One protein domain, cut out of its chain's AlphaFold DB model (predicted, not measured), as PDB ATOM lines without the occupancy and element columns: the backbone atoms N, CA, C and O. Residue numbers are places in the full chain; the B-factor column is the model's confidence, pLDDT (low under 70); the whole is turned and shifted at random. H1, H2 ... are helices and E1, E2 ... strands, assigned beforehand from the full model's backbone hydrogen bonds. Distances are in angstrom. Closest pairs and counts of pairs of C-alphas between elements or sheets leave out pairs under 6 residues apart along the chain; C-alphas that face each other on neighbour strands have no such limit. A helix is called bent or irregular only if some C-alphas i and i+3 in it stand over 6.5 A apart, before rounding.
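AT A GLANCE: This is residues 11 to 166 of the 171 residues of an uncharacterized protein of Saccharothrix syringae (UniProt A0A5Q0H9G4). A long ribbon of two antiparallel strands, E3 and E4, runs along one side of the model and bridges two groups: the helices H5, H6 and H7 toward one end, and toward the other a small lobe of H2, H3, H4 and the two-stranded parallel sheet E1 E2. The kinked H1 sits between the groups, with H4 on one side of it and H5 and H6 on the other, while residues 88 to 93 of the link from H4 to E3 stick out. The printed part has 156 residues, with seven named helices and four named strands in the order H1 H2 E1 H3 E2 H4 E3 H5 H6 H7 E4, a mixed class. It is elongated, 52 by 32 by 31 A, and only just compact, close to loose, with a radius of gyration of the C-alphas of 17.7 A.

HOW THE PARTS SIT: H1, residues 11 to 26, is the hub, touching three helices; it is irregular, with C-alphas 18 and 21 8.6 A apart and a kink of 78 degrees near residue 19. It touches H4, residues 74 to 80, at a shallow tilt of 29 degrees, the same way; the closest C-alphas, of Gly 17 and Arg 75, are 5.0 A apart. With residues 22 to 26 alone it touches H5, residues 116 to 123, at a shallow tilt of 22 degrees, opposite ways; the closest C-alphas, of Tyr 26 and Leu 122, are 5.0 A apart. With residues 12 to 16 alone it touches H6, residues 127 to 130; the closest C-alphas, of Ser 15 and Ser 127, are 7.0 A apart. H2, residues 32 to 40, touches H3, residues 55 to 61, at a steep tilt of 46 degrees; the closest C-alphas, of Val 35 and Leu 60, are 6.5 A apart. E1, residues 46 to 49, and E2, residues 67 to 70, are parallel at 16 degrees, with N 68 and O 46 within hydrogen-bond range at 2.8 A. E1, H3 and E2 form a strand-helix-strand unit, two parallel neighbour strands with a helix between, and its crossover is right-handed. E3, residues 104 to 115, and E4, residues 154 to 165, are antiparallel at 162 degrees, with N 104 and O 165 at 2.8 A and N 155 and O 114 at 2.8 A within hydrogen-bond range. H7, residues 134 to 150, touches H5 at a steep tilt of 39 degrees, opposite ways; the closest C-alphas, of Ala 116 and Arg 145, are 5.3 A apart. Every O i to N i+4 pair is within hydrogen-bond range in H2, H3, H5 and H7, but 6 of 12 in H1 and 2 of 3 in H4; H6 is too short for such a pair.

IN THESE COORDINATES: H1 begins at C-alpha 11, (17.013, 26.498, -39.097), and measures 22.0 A from first to last C-alpha. E3 is 35.2 A long, H7 24.6 A and E4 34.5 A, ending at C-alpha 165, (9.830, -1.200, -39.830).

THE WHOLE: The C-alphas of Ala 98 and Ser 150, the two farthest apart, are 53.9 A apart. The printed part has no cut; the link from H4 to E3, residues 81 to 103, is long. Mean pLDDT of the printed part is 86.5, with residues 11 to 13 and 82 to 96 under 70.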
ATOM      1  N   THR A  11      16.088  26.014 -38.064       69.94
ATOM      2  CA  THR A  11      17.013  26.498 -39.097       69.94
ATOM      3  C   THR A  11      17.561  25.339 -39.925       69.94
ATOM      4  O   THR A  11      17.740  25.468 -41.132       69.94
ATOM      5  N   ARG A  12      17.805  24.181 -39.298       68.62
ATOM      6  CA  ARG A  12      18.193  22.957 -40.009       68.62
ATOM      7  C   ARG A  12      17.025  22.328 -40.763       68.62
ATOM      8  O   ARG A  12      17.219  21.953 -41.917       68.62
ATOM      9  N   ALA A  13      15.844  22.236 -40.152       69.00
ATOM     10  CA  ALA A  13      14.658  21.653 -40.787       69.00
ATOM     11  C   ALA A  13      14.251  22.391 -42.080       69.00
ATOM     12  O   ALA A  13      13.971  21.753 -43.088       69.00
ATOM     13  N   GLU A  14      14.318  23.724 -42.087       71.25
ATOM     14  CA  GLU A  14      13.930  24.585 -43.220       71.25
ATOM     15  C   GLU A  14      15.111  24.928 -44.156       71.25
ATOM     16  O   GLU A  14      14.986  25.712 -45.101       71.25
ATOM     17  N   SER A  15      16.297  24.349 -43.918       74.44
ATOM     18  CA  SER A  15      17.500  24.657 -44.712       74.44
ATOM     19  C   SER A  15      17.431  24.150 -46.156       74.44
ATOM     20  O   SER A  15      18.160  24.647 -47.014       74.44
ATOM     21  N   PHE A  16      16.551  23.188 -46.443       80.69
ATOM     22  CA  PHE A  16      16.448  22.560 -47.760       80.69
ATOM     23  C   PHE A  16      15.571  23.335 -48.741       80.69
ATOM     24  O   PHE A  16      15.812  23.260 -49.948       80.69
ATOM     25  N   GLY A  17      14.587  24.108 -48.271       81.00
ATOM     26  CA  GLY A  17      13.631  24.744 -49.176       81.00
ATOM     27  C   GLY A  17      14.247  25.774 -50.116       81.00
ATOM     28  O   GLY A  17      13.748  25.957 -51.223       81.00
ATOM     29  N   SER A  18      15.368  26.402 -49.744       85.69
ATOM     30  CA  SER A  18      16.097  27.330 -50.627       85.69
ATOM     31  C   SER A  18      16.650  26.647 -51.882       85.69
ATOM     32  O   SER A  18      16.932  27.312 -52.877       85.69
ATOM     33  N   VAL A  19      16.779  25.319 -51.855       89.12
ATOM     34  CA  VAL A  19      17.287  24.503 -52.957       89.12
ATOM     35  C   VAL A  19      16.316  23.394 -53.365       89.12
ATOM     36  O   VAL A  19      16.743  22.447 -54.015       89.12
ATOM     37  N   ALA A  20      15.019  23.501 -53.051       90.75
ATOM     38  CA  ALA A  20      14.028  22.431 -53.235       90.75
ATOM     39  C   ALA A  20      14.029  21.795 -54.639       90.75
ATOM     40  O   ALA A  20      14.123  20.578 -54.771       90.75
ATOM     41  N   ARG A  21      14.024  22.602 -55.710       91.94
ATOM     42  CA  ARG A  21      14.076  22.088 -57.097       91.94
ATOM     43  C   ARG A  21      15.384  21.362 -57.412       91.94
ATOM     44  O   ARG A  21      15.399  20.381 -58.145       91.94
ATOM     45  N   ARG A  22      16.500  21.843 -56.857       92.06
ATOM     46  CA  ARG A  22      17.809  21.200 -57.016       92.06
ATOM     47  C   ARG A  22      17.878  19.906 -56.208       92.06
ATOM     48  O   ARG A  22      18.407  18.912 -56.696       92.06
ATOM     49  N   TYR A  23      17.321  19.922 -55.000       92.19
ATOM     50  CA  TYR A  23      17.147  18.744 -54.167       92.19
ATOM     51  C   TYR A  23      16.400  17.671 -54.949       92.19
ATOM     52  O   TYR A  23      16.926  16.575 -55.112       92.19
ATOM     53  N   ASP A  24      15.233  18.005 -55.496       92.75
ATOM     54  CA  ASP A  24      14.445  17.062 -56.277       92.75
ATOM     55  C   ASP A  24      15.202  16.545 -57.507       92.75
ATOM     56  O   ASP A  24      15.290  15.340 -57.726       92.75
ATOM     57  N   ARG A  25      15.862  17.423 -58.260       94.06
ATOM     58  CA  ARG A  25      16.579  17.004 -59.468       94.06
ATOM     59  C   ARG A  25      17.728  16.024 -59.206       94.06
ATOM     60  O   ARG A  25      17.922  15.106 -59.994       94.06
ATOM     61  N   TYR A  26      18.529  16.241 -58.158       94.31
ATOM     62  CA  TYR A  26      19.811  15.535 -58.004       94.31
ATOM     63  C   TYR A  26      19.843  14.496 -56.880       94.31
ATOM     64  O   TYR A  26      20.681  13.580 -56.899       94.31
ATOM     65  N   ARG A  27      18.955  14.602 -55.880       92.88
ATOM     66  CA  ARG A  27      18.838  13.558 -54.858       92.88
ATOM     67  C   ARG A  27      18.205  12.320 -55.484       92.88
ATOM     68  O   ARG A  27      17.231  12.442 -56.226       92.88
ATOM     69  N   PRO A  28      18.748  11.129 -55.203       92.38
ATOM     70  CA  PRO A  28      18.177   9.916 -55.752       92.38
ATOM     71  C   PRO A  28      16.775   9.664 -55.208       92.38
ATOM     72  O   PRO A  28      16.445  10.062 -54.089       92.38
ATOM     73  N   GLY A  29      15.972   8.973 -56.014       89.44
ATOM     74  CA  GLY A  29      14.782   8.294 -55.524       89.44
ATOM     75  C   GLY A  29      15.141   7.108 -54.629       89.44
ATOM     76  O   GLY A  29      16.311   6.795 -54.397       89.44
ATOM     77  N   TYR A  30      14.110   6.441 -54.135       91.75
ATOM     78  CA  TYR A  30      14.264   5.262 -53.292       91.75
ATOM     79  C   TYR A  30      14.373   3.993 -54.150       91.75
ATOM     80  O   TYR A  30      13.788   3.950 -55.235       91.75
ATOM     81  N   PRO A  31      15.095   2.951 -53.692       94.88
ATOM     82  CA  PRO A  31      15.168   1.681 -54.410       94.88
ATOM     83  C   PRO A  31      13.777   1.081 -54.627       94.88
ATOM     84  O   PRO A  31      12.978   1.045 -53.693       94.88
ATOM     85  N   ALA A  32      13.512   0.550 -55.825       94.62
ATOM     86  CA  ALA A  32      12.229  -0.087 -56.139       94.62
ATOM     87  C   ALA A  32      11.881  -1.201 -55.139       94.62
ATOM     88  O   ALA A  32      10.768  -1.221 -54.636       94.62
ATOM     89  N   ALA A  33      12.864  -2.018 -54.743       95.69
ATOM     90  CA  ALA A  33      12.680  -3.081 -53.754       95.69
ATOM     91  C   ALA A  33      12.175  -2.577 -52.387       95.69
ATOM     92  O   ALA A  33      11.363  -3.240 -51.754       95.69
ATOM     93  N   LEU A  34      12.604  -1.388 -51.939       95.81
ATOM     94  CA  LEU A  34      12.052  -0.790 -50.719       95.81
ATOM     95  C   LEU A  34      10.575  -0.431 -50.915       95.81
ATOM     96  O   LEU A  34       9.756  -0.675 -50.038       95.81
ATOM     97  N   VAL A  35      10.237   0.171 -52.056       95.75
ATOM     98  CA  VAL A  35       8.859   0.571 -52.373       95.75
ATOM     99  C   VAL A  35       7.960  -0.663 -52.497       95.75
ATOM    100  O   VAL A  35       6.861  -0.667 -51.952       95.75
ATOM    101  N   ASP A  36       8.446  -1.722 -53.144       95.94
ATOM    102  CA  ASP A  36       7.760  -3.008 -53.283       95.94
ATOM    103  C   ASP A  36       7.491  -3.654 -51.919       95.94
ATOM    104  O   ASP A  36       6.361  -4.058 -51.646       95.94
ATOM    105  N   ASP A  37       8.487  -3.670 -51.028       95.44
ATOM    106  CA  ASP A  37       8.329  -4.187 -49.666       95.44
ATOM    107  C   ASP A  37       7.286  -3.391 -48.866       95.44
ATOM    108  O   ASP A  37       6.502  -3.977 -48.118       95.44
ATOM    109  N   LEU A  38       7.231  -2.063 -49.033       95.06
ATOM    110  CA  LEU A  38       6.215  -1.217 -48.393       95.06
ATOM    111  C   LEU A  38       4.808  -1.484 -48.946       95.06
ATOM    112  O   LEU A  38       3.846  -1.510 -48.178       95.06
ATOM    113  N   VAL A  39       4.675  -1.713 -50.256       95.38
ATOM    114  CA  VAL A  39       3.400  -2.085 -50.896       95.38
ATOM    115  C   VAL A  39       2.941  -3.468 -50.428       95.38
ATOM    116  O   VAL A  39       1.761  -3.652 -50.134       95.38
ATOM    117  N   ALA A  40       3.864  -4.421 -50.282       95.69
ATOM    118  CA  ALA A  40       3.576  -5.786 -49.842       95.69
ATOM    119  C   ALA A  40       3.023  -5.871 -48.406       95.69
ATOM    120  O   ALA A  40       2.396  -6.867 -48.047       95.69
ATOM    121  N   VAL A  41       3.184  -4.820 -47.590       92.81
ATOM    122  CA  VAL A  41       2.507  -4.705 -46.283       92.81
ATOM    123  C   VAL A  41       0.975  -4.622 -46.434       92.81
ATOM    124  O   VAL A  41       0.252  -4.869 -45.469       92.81
ATOM    125  N   GLY A  42       0.468  -4.295 -47.626       94.00
ATOM    126  CA  GLY A  42      -0.956  -4.134 -47.919       94.00
ATOM    127  C   GLY A  42      -1.605  -2.898 -47.277       94.00
ATOM    128  O   GLY A  42      -2.701  -3.025 -46.723       94.00
ATOM    129  N   PRO A  43      -0.970  -1.705 -47.281       93.31
ATOM    130  CA  PRO A  43      -1.598  -0.511 -46.731       93.31
ATOM    131  C   PRO A  43      -2.767  -0.050 -47.610       93.31
ATOM    132  O   PRO A  43      -2.678  -0.033 -48.833       93.31
ATOM    133  N   THR A  44      -3.854   0.404 -46.985       91.62
ATOM    134  CA  THR A  44      -4.980   1.025 -47.706       91.62
ATOM    135  C   THR A  44      -4.816   2.534 -47.875       91.62
ATOM    136  O   THR A  44      -5.410   3.110 -48.780       91.62
ATOM    137  N   ARG A  45      -4.023   3.182 -47.007       88.50
ATOM    138  CA  ARG A  45      -3.637   4.603 -47.040       88.50
ATOM    139  C   ARG A  45      -2.260   4.779 -46.408       88.50
ATOM    140  O   ARG A  45      -1.927   4.060 -45.466       88.50
ATOM    141  N   VAL A  46      -1.495   5.752 -46.895       90.75
ATOM    142  CA  VAL A  46      -0.141   6.057 -46.414       90.75
ATOM    143  C   VAL A  46      -0.056   7.510 -45.953       90.75
ATOM    144  O   VAL A  46      -0.590   8.405 -46.603       90.75
ATOM    145  N   LEU A  47       0.645   7.741 -44.843       91.44
ATOM    146  CA  LEU A  47       1.058   9.063 -44.377       91.44
ATOM    147  C   LEU A  47       2.586   9.159 -44.491       91.44
ATOM    148  O   LEU A  47       3.289   8.387 -43.843       91.44
ATOM    149  N   ASP A  48       3.082  10.097 -45.293       91.06
ATOM    150  CA  ASP A  48       4.510  10.388 -45.467       91.06
ATOM    151  C   ASP A  48       4.865  11.664 -44.687       91.06
ATOM    152  O   ASP A  48       4.521  12.777 -45.092       91.06
ATOM    153  N   VAL A  49       5.477  11.499 -43.513       88.81
ATOM    154  CA  VAL A  49       5.802  12.599 -42.594       88.81
ATOM    155  C   VAL A  49       7.206  13.120 -42.881       88.81
ATOM    156  O   VAL A  49       8.176  12.375 -42.779       88.81
ATOM    157  N   GLY A  50       7.327  14.418 -43.165       86.56
ATOM    158  CA  GLY A  50       8.576  15.005 -43.651       86.56
ATOM    159  C   GLY A  50       8.859  14.578 -45.090       86.56
ATOM    160  O   GLY A  50       9.980  14.179 -45.405       86.56
ATOM    161  N   CYS A  51       7.833  14.619 -45.947       90.25
ATOM    162  CA  CYS A  51       7.901  14.063 -47.299       90.25
ATOM    163  C   CYS A  51       8.871  14.818 -48.227       90.25
ATOM    164  O   CYS A  51       9.211  14.331 -49.313       90.25
ATOM    165  N   GLY A  52       9.339  16.009 -47.830       91.50
ATOM    166  CA  GLY A  52      10.262  16.822 -48.600       91.50
ATOM    167  C   GLY A  52       9.696  17.167 -49.974       91.50
ATOM    168  O   GLY A  52       8.659  17.807 -50.095       91.50
ATOM    169  N   THR A  53      10.404  16.747 -51.021       93.06
ATOM    170  CA  THR A  53      10.004  16.951 -52.427       93.06
ATOM    171  C   THR A  53       9.098  15.836 -52.960       93.06
ATOM    172  O   THR A  53       8.801  15.800 -54.146       93.06
ATOM    173  N   GLY A  54       8.639  14.925 -52.094       92.19
ATOM    174  CA  GLY A  54       7.642  13.910 -52.434       92.19
ATOM    175  C   GLY A  54       8.201  12.657 -53.111       92.19
ATOM    176  O   GLY A  54       7.439  11.908 -53.708       92.19
ATOM    177  N   LYS A  55       9.508  12.382 -53.030       92.69
ATOM    178  CA  LYS A  55      10.131  11.245 -53.739       92.69
ATOM    179  C   LYS A  55       9.577   9.871 -53.345       92.69
ATOM    180  O   LYS A  55       9.378   9.038 -54.226       92.69
ATOM    181  N   VAL A  56       9.337   9.625 -52.051       92.06
ATOM    182  CA  VAL A  56       8.689   8.378 -51.588       92.06
ATOM    183  C   VAL A  56       7.236   8.359 -52.041       92.06
ATOM    184  O   VAL A  56       6.793   7.382 -52.642       92.06
ATOM    185  N   ALA A  57       6.511   9.452 -51.783       91.56
ATOM    186  CA  ALA A  57       5.110   9.590 -52.149       91.56
ATOM    187  C   ALA A  57       4.874   9.313 -53.641       91.56
ATOM    188  O   ALA A  57       4.027   8.489 -53.970       91.56
ATOM    189  N   ALA A  58       5.669   9.904 -54.535       90.94
ATOM    190  CA  ALA A  58       5.585   9.678 -55.975       90.94
ATOM    191  C   ALA A  58       5.786   8.199 -56.345       90.94
ATOM    192  O   ALA A  58       5.045   7.663 -57.167       90.94
ATOM    193  N   ALA A  59       6.743   7.516 -55.709       93.00
ATOM    194  CA  ALA A  59       6.990   6.100 -55.962       93.00
ATOM    195  C   ALA A  59       5.823   5.205 -55.496       93.00
ATOM    196  O   ALA A  59       5.435   4.284 -56.212       93.00
ATOM    197  N   LEU A  60       5.234   5.494 -54.332       92.56
ATOM    198  CA  LEU A  60       4.084   4.754 -53.796       92.56
ATOM    199  C   LEU A  60       2.792   5.039 -54.579       92.56
ATOM    200  O   LEU A  60       2.039   4.109 -54.874       92.56
ATOM    201  N   VAL A  61       2.557   6.293 -54.976       90.19
ATOM    202  CA  VAL A  61       1.447   6.683 -55.864       90.19
ATOM    203  C   VAL A  61       1.576   5.986 -57.215       90.19
ATOM    204  O   VAL A  61       0.593   5.458 -57.728       90.19
ATOM    205  N   GLY A  62       2.797   5.880 -57.753       88.94
ATOM    206  CA  GLY A  62       3.082   5.091 -58.954       88.94
ATOM    207  C   GLY A  62       2.743   3.600 -58.821       88.94
ATOM    208  O   GLY A  62       2.611   2.916 -59.834       88.94
ATOM    209  N   ARG A  63       2.559   3.090 -57.595       93.06
ATOM    210  CA  ARG A  63       2.068   1.733 -57.293       93.06
ATOM    211  C   ARG A  63       0.614   1.691 -56.817       93.06
ATOM    212  O   ARG A  63       0.176   0.681 -56.278       93.06
ATOM    213  N   GLY A  64      -0.140   2.764 -57.046       88.00
ATOM    214  CA  GLY A  64      -1.578   2.832 -56.783       88.00
ATOM    215  C   GLY A  64      -1.952   3.097 -55.324       88.00
ATOM    216  O   GLY A  64      -3.126   2.987 -54.978       88.00
ATOM    217  N   LEU A  65      -0.993   3.449 -54.461       87.50
ATOM    218  CA  LEU A  65      -1.289   3.760 -53.065       87.50
ATOM    219  C   LEU A  65      -1.725   5.222 -52.894       87.50
ATOM    220  O   LEU A  65      -1.050   6.124 -53.393       87.50
ATOM    221  N   PRO A  66      -2.798   5.494 -52.132       86.69
ATOM    222  CA  PRO A  66      -3.141   6.854 -51.749       86.69
ATOM    223  C   PRO A  66      -2.204   7.329 -50.633       86.69
ATOM    224  O   PRO A  66      -2.172   6.756 -49.538       86.69
ATOM    225  N   VAL A  67      -1.449   8.394 -50.915       89.12
ATOM    226  CA  VAL A  67      -0.452   8.966 -50.000       89.12
ATOM    227  C   VAL A  67      -0.848  10.383 -49.596       89.12
ATOM    228  O   VAL A  67      -1.119  11.227 -50.446       89.12
ATOM    229  N   LEU A  68      -0.824  10.655 -48.295       89.31
ATOM    230  CA  LEU A  68      -0.868  11.999 -47.733       89.31
ATOM    231  C   LEU A  68       0.547  12.404 -47.308       89.31
ATOM    232  O   LEU A  68       1.091  11.837 -46.366       89.31
ATOM    233  N   GLY A  69       1.143  13.375 -47.999       87.31
ATOM    234  CA  GLY A  69       2.446  13.938 -47.638       87.31
ATOM    235  C   GLY A  69       2.323  15.125 -46.682       87.31
ATOM    236  O   GLY A  69       1.439  15.966 -46.843       87.31
ATOM    237  N   VAL A  70       3.221  15.210 -45.701       87.69
ATOM    238  CA  VAL A  70       3.322  16.324 -44.750       87.69
ATOM    239  C   VAL A  70       4.725  16.895 -44.769       87.69
ATOM    240  O   VAL A  70       5.683  16.172 -44.519       87.69
ATOM    241  N   GLU A  71       4.847  18.200 -44.989       85.12
ATOM    242  CA  GLU A  71       6.132  18.894 -45.022       85.12
ATOM    243  C   GLU A  71       6.023  20.265 -44.338       85.12
ATOM    244  O   GLU A  71       5.006  20.955 -44.455       85.12
ATOM    245  N   VAL A  72       7.060  20.637 -43.582       83.19
ATOM    246  CA  VAL A  72       7.113  21.896 -42.833       83.19
ATOM    247  C   VAL A  72       7.578  23.054 -43.716       83.19
ATOM    248  O   VAL A  72       7.049  24.161 -43.593       83.19
ATOM    249  N   ASP A  73       8.518  22.813 -44.637       85.69
ATOM    250  CA  ASP A  73       8.989  23.828 -45.577       85.69
ATOM    251  C   ASP A  73       8.080  23.890 -46.810       85.69
ATOM    252  O   ASP A  73       8.087  23.016 -47.680       85.69
ATOM    253  N   GLY A  74       7.318  24.979 -46.923       84.31
ATOM    254  CA  GLY A  74       6.380  25.176 -48.028       84.31
ATOM    255  C   GLY A  74       7.012  25.096 -49.424       84.31
ATOM    256  O   GLY A  74       6.321  24.699 -50.354       84.31
ATOM    257  N   ARG A  75       8.307  25.412 -49.581       89.56
ATOM    258  CA  ARG A  75       9.012  25.343 -50.877       89.56
ATOM    259  C   ARG A  75       9.312  23.904 -51.289       89.56
ATOM    260  O   ARG A  75       9.299  23.585 -52.472       89.56
ATOM    261  N   MET A  76       9.583  23.036 -50.315       91.19
ATOM    262  CA  MET A  76       9.728  21.597 -50.546       91.19
ATOM    263  C   MET A  76       8.365  20.992 -50.910       91.19
ATOM    264  O   MET A  76       8.246  20.314 -51.929       91.19
ATOM    265  N   ALA A  77       7.327  21.341 -50.139       89.06
ATOM    266  CA  ALA A  77       5.952  20.899 -50.368       89.06
ATOM    267  C   ALA A  77       5.384  21.347 -51.728       89.06
ATOM    268  O   ALA A  77       4.583  20.635 -52.332       89.06
ATOM    269  N   GLU A  78       5.790  22.523 -52.218       89.12
ATOM    270  CA  GLU A  78       5.422  23.019 -53.547       89.12
ATOM    271  C   GLU A  78       5.944  22.096 -54.651       89.12
ATOM    272  O   GLU A  78       5.193  21.747 -55.557       89.12
ATOM    273  N   VAL A  79       7.195  21.633 -54.542       90.44
ATOM    274  CA  VAL A  79       7.750  20.649 -55.486       90.44
ATOM    275  C   VAL A  79       6.989  19.321 -55.412       90.44
ATOM    276  O   VAL A  79       6.777  18.691 -56.442       90.44
ATOM    277  N   ALA A  80       6.526  18.927 -54.222       86.56
ATOM    278  CA  ALA A  80       5.759  17.698 -54.025       86.56
ATOM    279  C   ALA A  80       4.303  17.755 -54.548       86.56
ATOM    280  O   ALA A  80       3.691  16.699 -54.693       86.56
ATOM    281  N   GLY A  81       3.733  18.940 -54.819       78.38
ATOM    282  CA  GLY A  81       2.353  19.086 -55.327       78.38
ATOM    283  C   GLY A  81       1.264  19.464 -54.299       78.38
ATOM    284  O   GLY A  81       0.086  19.286 -54.583       78.38
ATOM    285  N   VAL A  82       1.659  20.035 -53.150       54.81
ATOM    286  CA  VAL A  82       0.875  20.715 -52.079       54.81
ATOM    287  C   VAL A  82      -0.231  19.936 -51.319       54.81
ATOM    288  O   VAL A  82      -1.341  19.740 -51.799       54.81
ATOM    289  N   TRP A  83       0.008  19.735 -50.012       47.47
ATOM    290  CA  TRP A  83      -0.963  19.886 -48.902       47.47
ATOM    291  C   TRP A  83      -0.249  20.457 -47.649       47.47
ATOM    292  O   TRP A  83       0.964  20.302 -47.518       47.47
ATOM    293  N   ARG A  84      -0.971  21.136 -46.730       47.94
ATOM    294  CA  ARG A  84      -0.437  21.761 -45.491       47.94
ATOM    295  C   ARG A  84      -1.169  21.304 -44.217       47.94
ATOM    296  O   ARG A  84      -2.335  21.666 -44.049       47.94
ATOM    297  N   PRO A  85      -0.471  20.719 -43.229       45.81
ATOM    298  CA  PRO A  85      -0.906  20.742 -41.834       45.81
ATOM    299  C   PRO A  85      -0.001  21.604 -40.940       45.81
ATOM    300  O   PRO A  85       1.170  21.847 -41.227       45.81
ATOM    301  N   ARG A  86      -0.556  22.055 -39.808       42.38
ATOM    302  CA  ARG A  86       0.189  22.748 -38.744       42.38
ATOM    303  C   ARG A  86       1.034  21.738 -37.951       42.38
ATOM    304  O   ARG A  86       0.482  20.722 -37.530       42.38
ATOM    305  N   PRO A  87       2.322  22.003 -37.673       45.62
ATOM    306  CA  PRO A  87       3.132  21.091 -36.877       45.62
ATOM    307  C   PRO A  87       2.761  21.178 -35.390       45.62
ATOM    308  O   PRO A  87       2.700  22.265 -34.811       45.62
ATOM    309  N   ARG A  88       2.588  20.016 -34.754       42.66
ATOM    310  CA  ARG A  88       2.791  19.831 -33.310       42.66
ATOM    311  C   ARG A  88       4.073  19.000 -33.156       42.66
ATOM    312  O   ARG A  88       4.258  18.086 -33.958       42.66
ATOM    313  N   PRO A  89       4.972  19.294 -32.201       44.09
ATOM    314  CA  PRO A  89       6.135  18.444 -31.982       44.09
ATOM    315  C   PRO A  89       5.655  17.049 -31.580       44.09
ATOM    316  O   PRO A  89       4.843  16.928 -30.661       44.09
ATOM    317  N   LEU A  90       6.151  16.017 -32.258       46.69
ATOM    318  CA  LEU A  90       6.042  14.642 -31.793       46.69
ATOM    319  C   LEU A  90       7.443  14.187 -31.358       46.69
ATOM    320  O   LEU A  90       8.408  14.472 -32.075       46.69
ATOM    321  N   PRO A  91       7.585  13.524 -30.196       53.41
ATOM    322  CA  PRO A  91       8.791  12.755 -29.899       53.41
ATOM    323  C   PRO A  91       8.988  11.664 -30.964       53.41
ATOM    324  O   PRO A  91       8.076  11.412 -31.754       53.41
ATOM    325  N   ASP A  92      10.160  11.018 -30.987       55.72
ATOM    326  CA  ASP A  92      10.367   9.808 -31.795       55.72
ATOM    327  C   ASP A  92       9.195   8.844 -31.536       55.72
ATOM    328  O   ASP A  92       9.032   8.380 -30.404       55.72
ATOM    329  N   PRO A  93       8.316   8.604 -32.527       57.00
ATOM    330  CA  PRO A  93       7.072   7.897 -32.268       57.00
ATOM    331  C   PRO A  93       7.300   6.397 -32.076       57.00
ATOM    332  O   PRO A  93       6.399   5.708 -31.602       57.00
ATOM    333  N   VAL A  94       8.478   5.888 -32.452       63.22
ATOM    334  CA  VAL A  94       8.761   4.454 -32.521       63.22
ATOM    335  C   VAL A  94       9.746   4.033 -31.438       63.22
ATOM    336  O   VAL A  94       9.520   3.020 -30.775       63.22
ATOM    337  N   ALA A  95      10.831   4.781 -31.224       59.16
ATOM    338  CA  ALA A  95      11.861   4.369 -30.277       59.16
ATOM    339  C   ALA A  95      11.346   4.403 -28.828       59.16
ATOM    340  O   ALA A  95      11.009   5.454 -28.291       59.16
ATOM    341  N   GLY A  96      11.292   3.233 -28.185       63.00
ATOM    342  CA  GLY A  96      10.825   3.086 -26.800       63.00
ATOM    343  C   GLY A  96       9.304   3.169 -26.625       63.00
ATOM    344  O   GLY A  96       8.817   3.110 -25.498       63.00
ATOM    345  N   SER A  97       8.546   3.280 -27.717       71.62
ATOM    346  CA  SER A  97       7.087   3.312 -27.675       71.62
ATOM    347  C   SER A  97       6.518   1.902 -27.517       71.62
ATOM    348  O   SER A  97       6.712   1.048 -28.378       71.62
ATOM    349  N   ALA A  98       5.742   1.668 -26.454       77.88
ATOM    350  CA  ALA A  98       4.982   0.424 -26.283       77.88
ATOM    351  C   ALA A  98       3.861   0.254 -27.331       77.88
ATOM    352  O   ALA A  98       3.304  -0.835 -27.465       77.88
ATOM    353  N   ALA A  99       3.541   1.318 -28.082       83.62
ATOM    354  CA  ALA A  99       2.539   1.306 -29.144       83.62
ATOM    355  C   ALA A  99       3.036   0.649 -30.440       83.62
ATOM    356  O   ALA A  99       2.254   0.482 -31.375       83.62
ATOM    357  N   PHE A 100       4.320   0.288 -30.528       87.25
ATOM    358  CA  PHE A 100       4.892  -0.372 -31.694       87.25
ATOM    359  C   PHE A 100       5.653  -1.638 -31.301       87.25
ATOM    360  O   PHE A 100       6.239  -1.744 -30.227       87.25
ATOM    361  N   SER A 101       5.654  -2.620 -32.200       88.19
ATOM    362  CA  SER A 101       6.491  -3.805 -32.090       88.19
ATOM    363  C   SER A 101       7.966  -3.398 -32.129       88.19
ATOM    364  O   SER A 101       8.293  -2.339 -32.675       88.19
ATOM    365  N   PRO A 102       8.888  -4.265 -31.677       85.81
ATOM    366  CA  PRO A 102      10.302  -4.075 -31.963       85.81
ATOM    367  C   PRO A 102      10.528  -3.809 -33.456       85.81
ATOM    368  O   PRO A 102       9.937  -4.477 -34.314       85.81
ATOM    369  N   ALA A 103      11.351  -2.806 -33.758       87.12
ATOM    370  CA  ALA A 103      11.629  -2.421 -35.130       87.12
ATOM    371  C   ALA A 103      12.521  -3.465 -35.812       87.12
ATOM    372  O   ALA A 103      13.563  -3.871 -35.296       87.12
ATOM    373  N   VAL A 104      12.135  -3.859 -37.017       88.75
ATOM    374  CA  VAL A 104      12.914  -4.716 -37.900       88.75
ATOM    375  C   VAL A 104      13.700  -3.831 -38.858       88.75
ATOM    376  O   VAL A 104      13.126  -3.036 -39.603       88.75
ATOM    377  N   ARG A 105      15.027  -3.984 -38.865       90.12
ATOM    378  CA  ARG A 105      15.905  -3.278 -39.804       90.12
ATOM    379  C   ARG A 105      15.973  -4.011 -41.145       90.12
ATOM    380  O   ARG A 105      16.203  -5.222 -41.194       90.12
ATOM    381  N   ARG A 106      15.826  -3.260 -42.235       91.94
ATOM    382  CA  ARG A 106      16.053  -3.698 -43.618       91.94
ATOM    383  C   ARG A 106      17.018  -2.740 -44.304       91.94
ATOM    384  O   ARG A 106      17.000  -1.542 -44.030       91.94
ATOM    385  N   VAL A 107      17.884  -3.280 -45.155       93.12
ATOM    386  CA  VAL A 107      18.954  -2.530 -45.816       93.12
ATOM    387  C   VAL A 107      18.909  -2.817 -47.308       93.12
ATOM    388  O   VAL A 107      19.008  -3.971 -47.718       93.12
ATOM    389  N   TYR A 108      18.796  -1.760 -48.105       95.25
ATOM    390  CA  TYR A 108      18.710  -1.814 -49.559       95.25
ATOM    391  C   TYR A 108      19.948  -1.141 -50.135       95.25
ATOM    392  O   TYR A 108      20.132   0.070 -49.991       95.25
ATOM    393  N   ARG A 109      20.813  -1.933 -50.768       93.88
ATOM    394  CA  ARG A 109      22.041  -1.447 -51.400       93.88
ATOM    395  C   ARG A 109      21.844  -1.331 -52.892       93.88
ATOM    396  O   ARG A 109      21.210  -2.184 -53.505       93.88
ATOM    397  N   TRP A 110      22.389  -0.269 -53.454       93.81
ATOM    398  CA  TRP A 110      22.273   0.022 -54.869       93.81
ATOM    399  C   TRP A 110      23.449   0.886 -55.315       93.81
ATOM    400  O   TRP A 110      24.126   1.515 -54.500       93.81
ATOM    401  N   GLU A 111      23.721   0.893 -56.612       93.62
ATOM    402  CA  GLU A 111      24.802   1.680 -57.195       93.62
ATOM    403  C   GLU A 111      24.244   2.628 -58.251       93.62
ATOM    404  O   GLU A 111      23.230   2.350 -58.895       93.62
ATOM    405  N   ARG A 112      24.919   3.760 -58.435       93.12
ATOM    406  CA  ARG A 112      24.701   4.642 -59.582       93.12
ATOM    407  C   ARG A 112      26.008   5.252 -60.046       93.12
ATOM    408  O   ARG A 112      26.908   5.504 -59.245       93.12
ATOM    409  N   THR A 113      26.067   5.552 -61.332       95.06
ATOM    410  CA  THR A 113      27.148   6.338 -61.920       95.06
ATOM    411  C   THR A 113      26.639   7.751 -62.140       95.06
ATOM    412  O   THR A 113      25.553   7.935 -62.675       95.06
ATOM    413  N   LEU A 114      27.404   8.732 -61.677       95.19
ATOM    414  CA  LEU A 114      27.081  10.150 -61.758       95.19
ATOM    415  C   LEU A 114      28.110  10.840 -62.636       95.19
ATOM    416  O   LEU A 114      29.307  10.657 -62.436       95.19
ATOM    417  N   THR A 115      27.658  11.677 -63.553       95.50
ATOM    418  CA  THR A 115      28.517  12.660 -64.217       95.50
ATOM    419  C   THR A 115      29.048  13.687 -63.209       95.50
ATOM    420  O   THR A 115      28.526  13.828 -62.097       95.50
ATOM    421  N   ALA A 116      30.066  14.463 -63.596       94.44
ATOM    422  CA  ALA A 116      30.554  15.583 -62.784       94.44
ATOM    423  C   ALA A 116      29.437  16.583 -62.411       94.44
ATOM    424  O   ALA A 116      29.395  17.087 -61.283       94.44
ATOM    425  N   ASP A 117      28.496  16.836 -63.323       94.12
ATOM    426  CA  ASP A 117      27.373  17.746 -63.084       94.12
ATOM    427  C   ASP A 117      26.325  17.155 -62.143       94.12
ATOM    428  O   ASP A 117      25.816  17.857 -61.268       94.12
ATOM    429  N   GLU A 118      26.028  15.862 -62.250       95.00
ATOM    430  CA  GLU A 118      25.118  15.201 -61.313       95.00
ATOM    431  C   GLU A 118      25.736  15.070 -59.918       95.00
ATOM    432  O   GLU A 118      25.046  15.263 -58.913       95.00
ATOM    433  N   TRP A 119      27.042  14.795 -59.838       95.00
ATOM    434  CA  TRP A 119      27.778  14.737 -58.578       95.00
ATOM    435  C   TRP A 119      27.792  16.092 -57.869       95.00
ATOM    436  O   TRP A 119      27.458  16.185 -56.687       95.00
ATOM    437  N   THR A 120      28.123  17.168 -58.585       94.88
ATOM    438  CA  THR A 120      28.143  18.518 -58.003       94.88
ATOM    439  C   THR A 120      26.740  19.055 -57.732       94.88
ATOM    440  O   THR A 120      26.513  19.696 -56.701       94.88
ATOM    441  N   GLY A 121      25.768  18.711 -58.578       94.56
ATOM    442  CA  GLY A 121      24.350  18.927 -58.322       94.56
ATOM    443  C   GLY A 121      23.924  18.311 -56.991       94.56
ATOM    444  O   GLY A 121      23.398  19.025 -56.137       94.56
ATOM    445  N   LEU A 122      24.251  17.037 -56.750       92.81
ATOM    446  CA  LEU A 122      24.003  16.358 -55.477       92.81
ATOM    447  C   LEU A 122      24.735  17.034 -54.313       92.81
ATOM    448  O   LEU A 122      24.111  17.323 -53.289       92.81
ATOM    449  N   ALA A 123      26.037  17.297 -54.456       93.25
ATOM    450  CA  ALA A 123      26.863  17.895 -53.411       93.25
ATOM    451  C   ALA A 123      26.288  19.238 -52.937       93.25
ATOM    452  O   ALA A 123      26.276  19.522 -51.742       93.25
ATOM    453  N   SER A 124      25.715  20.026 -53.844       91.75
ATOM    454  CA  SER A 124      25.079  21.308 -53.524       91.75
ATOM    455  C   SER A 124      23.712  21.206 -52.821       91.75
ATOM    456  O   SER A 124      23.055  22.222 -52.617       91.75
ATOM    457  N   THR A 125      23.270  20.000 -52.451       89.50
ATOM    458  CA  THR A 125      22.044  19.740 -51.666       89.50
ATOM    459  C   THR A 125      22.353  19.166 -50.279       89.50
ATOM    460  O   THR A 125      21.453  18.763 -49.538       89.50
ATOM    461  N   VAL A 126      23.636  19.043 -49.931       85.81
ATOM    462  CA  VAL A 126      24.088  18.558 -48.624       85.81
ATOM    463  C   VAL A 126      24.048  19.720 -47.639       85.81
ATOM    464  O   VAL A 126      24.599  20.782 -47.918       85.81
ATOM    465  N   SER A 127      23.404  19.525 -46.484       79.62
ATOM    466  CA  SER A 127      23.174  20.590 -45.495       79.62
ATOM    467  C   SER A 127      24.458  21.296 -45.068       79.62
ATOM    468  O   SER A 127      24.472  22.514 -44.928       79.62
ATOM    469  N   ASP A 128      25.547  20.547 -44.906       83.00
ATOM    470  CA  ASP A 128      26.828  21.101 -44.465       83.00
ATOM    471  C   ASP A 128      27.461  21.964 -45.560       83.00
ATOM    472  O   ASP A 128      28.025  23.016 -45.271       83.00
ATOM    473  N   HIS A 129      27.274  21.590 -46.829       87.00
ATOM    474  CA  HIS A 129      27.730  22.382 -47.970       87.00
ATOM    475  C   HIS A 129      26.890  23.647 -48.159       87.00
ATOM    476  O   HIS A 129      27.437  24.710 -48.443       87.00
ATOM    477  N   LEU A 130      25.573  23.567 -47.943       84.19
ATOM    478  CA  LEU A 130      24.686  24.734 -47.973       84.19
ATOM    479  C   LEU A 130      25.060  25.775 -46.904       84.19
ATOM    480  O   LEU A 130      24.850  26.967 -47.106       84.19
ATOM    481  N   ARG A 131      25.657  25.336 -45.790       84.31
ATOM    482  CA  ARG A 131      26.128  26.202 -44.698       84.31
ATOM    483  C   ARG A 131      27.477  26.877 -44.969       84.31
ATOM    484  O   ARG A 131      27.853  27.764 -44.211       84.31
ATOM    485  N   LEU A 132      28.199  26.503 -46.031       85.44
ATOM    486  CA  LEU A 132      29.497  27.109 -46.368       85.44
ATOM    487  C   LEU A 132      29.385  28.567 -46.843       85.44
ATOM    488  O   LEU A 132      30.394  29.270 -46.866       85.44
ATOM    489  N   GLY A 133      28.185  29.014 -47.221       85.62
ATOM    490  CA  GLY A 133      27.977  30.276 -47.924       85.62
ATOM    491  C   GLY A 133      28.247  30.154 -49.433       85.62
ATOM    492  O   GLY A 133      28.890  29.199 -49.881       85.62
ATOM    493  N   PRO A 134      27.737  31.096 -50.243       87.75
ATOM    494  CA  PRO A 134      27.680  30.957 -51.699       87.75
ATOM    495  C   PRO A 134      29.060  30.892 -52.364       87.75
ATOM    496  O   PRO A 134      29.264  30.063 -53.248       87.75
ATOM    497  N   GLU A 135      30.020  31.707 -51.922       92.81
ATOM    498  CA  GLU A 135      31.363  31.761 -52.517       92.81
ATOM    499  C   GLU A 135      32.146  30.466 -52.288       92.81
ATOM    500  O   GLU A 135      32.652  29.856 -53.232       92.81
ATOM    501  N   ARG A 136      32.193  29.999 -51.034       94.19
ATOM    502  CA  ARG A 136      32.890  28.758 -50.670       94.19
ATOM    503  C   ARG A 136      32.232  27.542 -51.306       94.19
ATOM    504  O   ARG A 136      32.937  26.650 -51.771       94.19
ATOM    505  N   LEU A 137      30.898  27.519 -51.376       93.31
ATOM    506  CA  LEU A 137      30.174  26.475 -52.092       93.31
ATOM    507  C   LEU A 137      30.530  26.487 -53.585       93.31
ATOM    508  O   LEU A 137      30.861  25.444 -54.134       93.31
ATOM    509  N   ALA A 138      30.520  27.649 -54.244       94.25
ATOM    510  CA  ALA A 138      30.874  27.753 -55.659       94.25
ATOM    511  C   ALA A 138      32.314  27.289 -55.938       94.25
ATOM    512  O   ALA A 138      32.537  26.564 -56.909       94.25
ATOM    513  N   GLY A 139      33.265  27.656 -55.071       96.38
ATOM    514  CA  GLY A 139      34.647  27.177 -55.128       96.38
ATOM    515  C   GLY A 139      34.733  25.655 -55.012       96.38
ATOM    516  O   GLY A 139      35.253  25.007 -55.915       96.38
ATOM    517  N   LEU A 140      34.127  25.076 -53.970       95.38
ATOM    518  CA  LEU A 140      34.073  23.623 -53.773       95.38
ATOM    519  C   LEU A 140      33.511  22.896 -55.002       95.38
ATOM    520  O   LEU A 140      34.103  21.934 -55.481       95.38
ATOM    521  N   LEU A 141      32.374  23.353 -55.532       96.25
ATOM    522  CA  LEU A 141      31.737  22.706 -56.681       96.25
ATOM    523  C   LEU A 141      32.599  22.795 -57.945       96.25
ATOM    524  O   LEU A 141      32.581  21.869 -58.749       96.25
ATOM    525  N   ARG A 142      33.348  23.888 -58.138       96.69
ATOM    526  CA  ARG A 142      34.272  24.032 -59.270       96.69
ATOM    527  C   ARG A 142      35.412  23.021 -59.180       96.69
ATOM    528  O   ARG A 142      35.611  22.276 -60.134       96.69
ATOM    529  N   GLU A 143      36.075  22.944 -58.028       97.19
ATOM    530  CA  GLU A 143      37.176  21.998 -57.806       97.19
ATOM    531  C   GLU A 143      36.710  20.546 -57.945       97.19
ATOM    532  O   GLU A 143      37.362  19.738 -58.603       97.19
ATOM    533  N   LEU A 144      35.522  20.217 -57.424       95.56
ATOM    534  CA  LEU A 144      34.942  18.886 -57.596       95.56
ATOM    535  C   LEU A 144      34.739  18.519 -59.073       95.56
ATOM    536  O   LEU A 144      34.993  17.373 -59.435       95.56
ATOM    537  N   ARG A 145      34.313  19.452 -59.940       96.06
ATOM    538  CA  ARG A 145      34.196  19.159 -61.384       96.06
ATOM    539  C   ARG A 145      35.551  18.869 -62.014       96.06
ATOM    540  O   ARG A 145      35.646  17.925 -62.792       96.06
ATOM    541  N   VAL A 146      36.575  19.655 -61.675       96.44
ATOM    542  CA  VAL A 146      37.939  19.471 -62.196       96.44
ATOM    543  C   VAL A 146      38.475  18.095 -61.806       96.44
ATOM    544  O   VAL A 146      38.930  17.348 -62.669       96.44
ATOM    545  N   VAL A 147      38.348  17.728 -60.528       96.56
ATOM    546  CA  VAL A 147      38.811  16.432 -60.013       96.56
ATOM    547  C   VAL A 147      38.045  15.267 -60.638       96.56
ATOM    548  O   VAL A 147      38.651  14.287 -61.056       96.56
ATOM    549  N   VAL A 148      36.717  15.348 -60.746       95.38
ATOM    550  CA  VAL A 148      35.948  14.275 -61.400       95.38
ATOM    551  C   VAL A 148      36.339  14.158 -62.875       95.38
ATOM    552  O   VAL A 148      36.506  13.045 -63.369       95.38
ATOM    553  N   GLY A 149      36.543  15.283 -63.564       94.31
ATOM    554  CA  GLY A 149      37.018  15.312 -64.945       94.31
ATOM    555  C   GLY A 149      38.369  14.616 -65.122       94.31
ATOM    556  O   GLY A 149      38.508  13.788 -66.019       94.31
ATOM    557  N   SER A 150      39.337  14.879 -64.238       95.25
ATOM    558  CA  SER A 150      40.666  14.253 -64.309       95.25
ATOM    559  C   SER A 150      40.665  12.760 -63.960       95.25
ATOM    560  O   SER A 150      41.554  12.033 -64.396       95.25
ATOM    561  N   LEU A 151      39.653  12.283 -63.227       93.94
ATOM    562  CA  LEU A 151      39.499  10.884 -62.810       93.94
ATOM    563  C   LEU A 151      38.574  10.057 -63.725       93.94
ATOM    564  O   LEU A 151      38.086   9.001 -63.322       93.94
ATOM    565  N   GLY A 152      38.330  10.513 -64.957       91.69
ATOM    566  CA  GLY A 152      37.533   9.777 -65.951       91.69
ATOM    567  C   GLY A 152      36.079  10.236 -66.083       91.69
ATOM    568  O   GLY A 152      35.269   9.542 -66.690       91.69
ATOM    569  N   GLY A 153      35.729  11.401 -65.529       91.81
ATOM    570  CA  GLY A 153      34.478  12.116 -65.812       91.81
ATOM    571  C   GLY A 153      33.232  11.609 -65.081       91.81
ATOM    572  O   GLY A 153      32.171  12.228 -65.196       91.81
ATOM    573  N   GLY A 154      33.346  10.531 -64.299       93.56
ATOM    574  CA  GLY A 154      32.222   9.928 -63.590       93.56
ATOM    575  C   GLY A 154      32.557   9.443 -62.182       93.56
ATOM    576  O   GLY A 154      33.666   9.005 -61.892       93.56
ATOM    577  N   VAL A 155      31.558   9.485 -61.302       94.69
ATOM    578  CA  VAL A 155      31.622   8.984 -59.927       94.69
ATOM    579  C   VAL A 155      30.689   7.790 -59.793       94.69
ATOM    580  O   VAL A 155      29.473   7.923 -59.920       94.69
ATOM    581  N   ARG A 156      31.245   6.615 -59.485       94.94
ATOM    582  CA  ARG A 156      30.454   5.449 -59.070       94.94
ATOM    583  C   ARG A 156      30.132   5.567 -57.587       94.94
ATOM    584  O   ARG A 156      31.006   5.396 -56.741       94.94
ATOM    585  N   ALA A 157      28.882   5.881 -57.276       91.50
ATOM    586  CA  ALA A 157      28.391   5.994 -55.915       91.50
ATOM    587  C   ALA A 157      27.719   4.686 -55.488       91.50
ATOM    588  O   ALA A 157      26.730   4.259 -56.088       91.50
ATOM    589  N   ARG A 158      28.235   4.082 -54.414       92.75
ATOM    590  CA  ARG A 158      27.539   3.029 -53.669       92.75
ATOM    591  C   ARG A 158      26.605   3.686 -52.675       92.75
ATOM    592  O   ARG A 158      27.026   4.524 -51.878       92.75
ATOM    593  N   CYS A 159      25.338   3.330 -52.742       90.75
ATOM    594  CA  CYS A 159      24.292   3.922 -51.939       90.75
ATOM    595  C   CYS A 159      23.604   2.848 -51.100       90.75
ATOM    596  O   CYS A 159      23.508   1.678 -51.475       90.75
ATOM    597  N   GLU A 160      23.118   3.274 -49.943       93.06
ATOM    598  CA  GLU A 160      22.386   2.426 -49.022       93.06
ATOM    599  C   GLU A 160      21.165   3.188 -48.517       93.06
ATOM    600  O   GLU A 160      21.247   4.364 -48.158       93.06
ATOM    601  N   THR A 161      20.026   2.510 -48.494       92.69
ATOM    602  CA  THR A 161      18.826   2.969 -47.803       92.69
ATOM    603  C   THR A 161      18.535   1.994 -46.675       92.69
ATOM    604  O   THR A 161      18.375   0.798 -46.911       92.69
ATOM    605  N   THR A 162      18.465   2.502 -45.446       92.00
ATOM    606  CA  THR A 162      18.072   1.714 -44.275       92.00
ATOM    607  C   THR A 162      16.638   2.055 -43.897       92.00
ATOM    608  O   THR A 162      16.316   3.224 -43.700       92.00
ATOM    609  N   ALA A 163      15.794   1.033 -43.768       91.44
ATOM    610  CA  ALA A 163      14.435   1.145 -43.257       91.44
ATOM    611  C   ALA A 163      14.329   0.477 -41.881       91.44
ATOM    612  O   ALA A 163      14.850  -0.622 -41.668       91.44
ATOM    613  N   LEU A 164      13.637   1.139 -40.956       91.00
ATOM    614  CA  LEU A 164      13.213   0.580 -39.675       91.00
ATOM    615  C   LEU A 164      11.696   0.405 -39.727       91.00
ATOM    616  O   LEU A 164      10.966   1.382 -39.863       91.00
ATOM    617  N   LEU A 165      11.236  -0.841 -39.666       89.56
ATOM    618  CA  LEU A 165       9.830  -1.200 -39.830       89.56
ATOM    619  C   LEU A 165       9.275  -1.732 -38.513       89.56
ATOM    620  O   LEU A 165       9.831  -2.667 -37.947       89.56
ATOM    621  N   ALA A 166       8.160  -1.185 -38.047       90.44
ATOM    622  CA  ALA A 166       7.466  -1.663 -36.859       90.44
ATOM    623  C   ALA A 166       5.957  -1.701 -37.110       90.44
ATOM    624  O   ALA A 166       5.428  -0.924 -37.907       90.44
TER     625      ALA A 166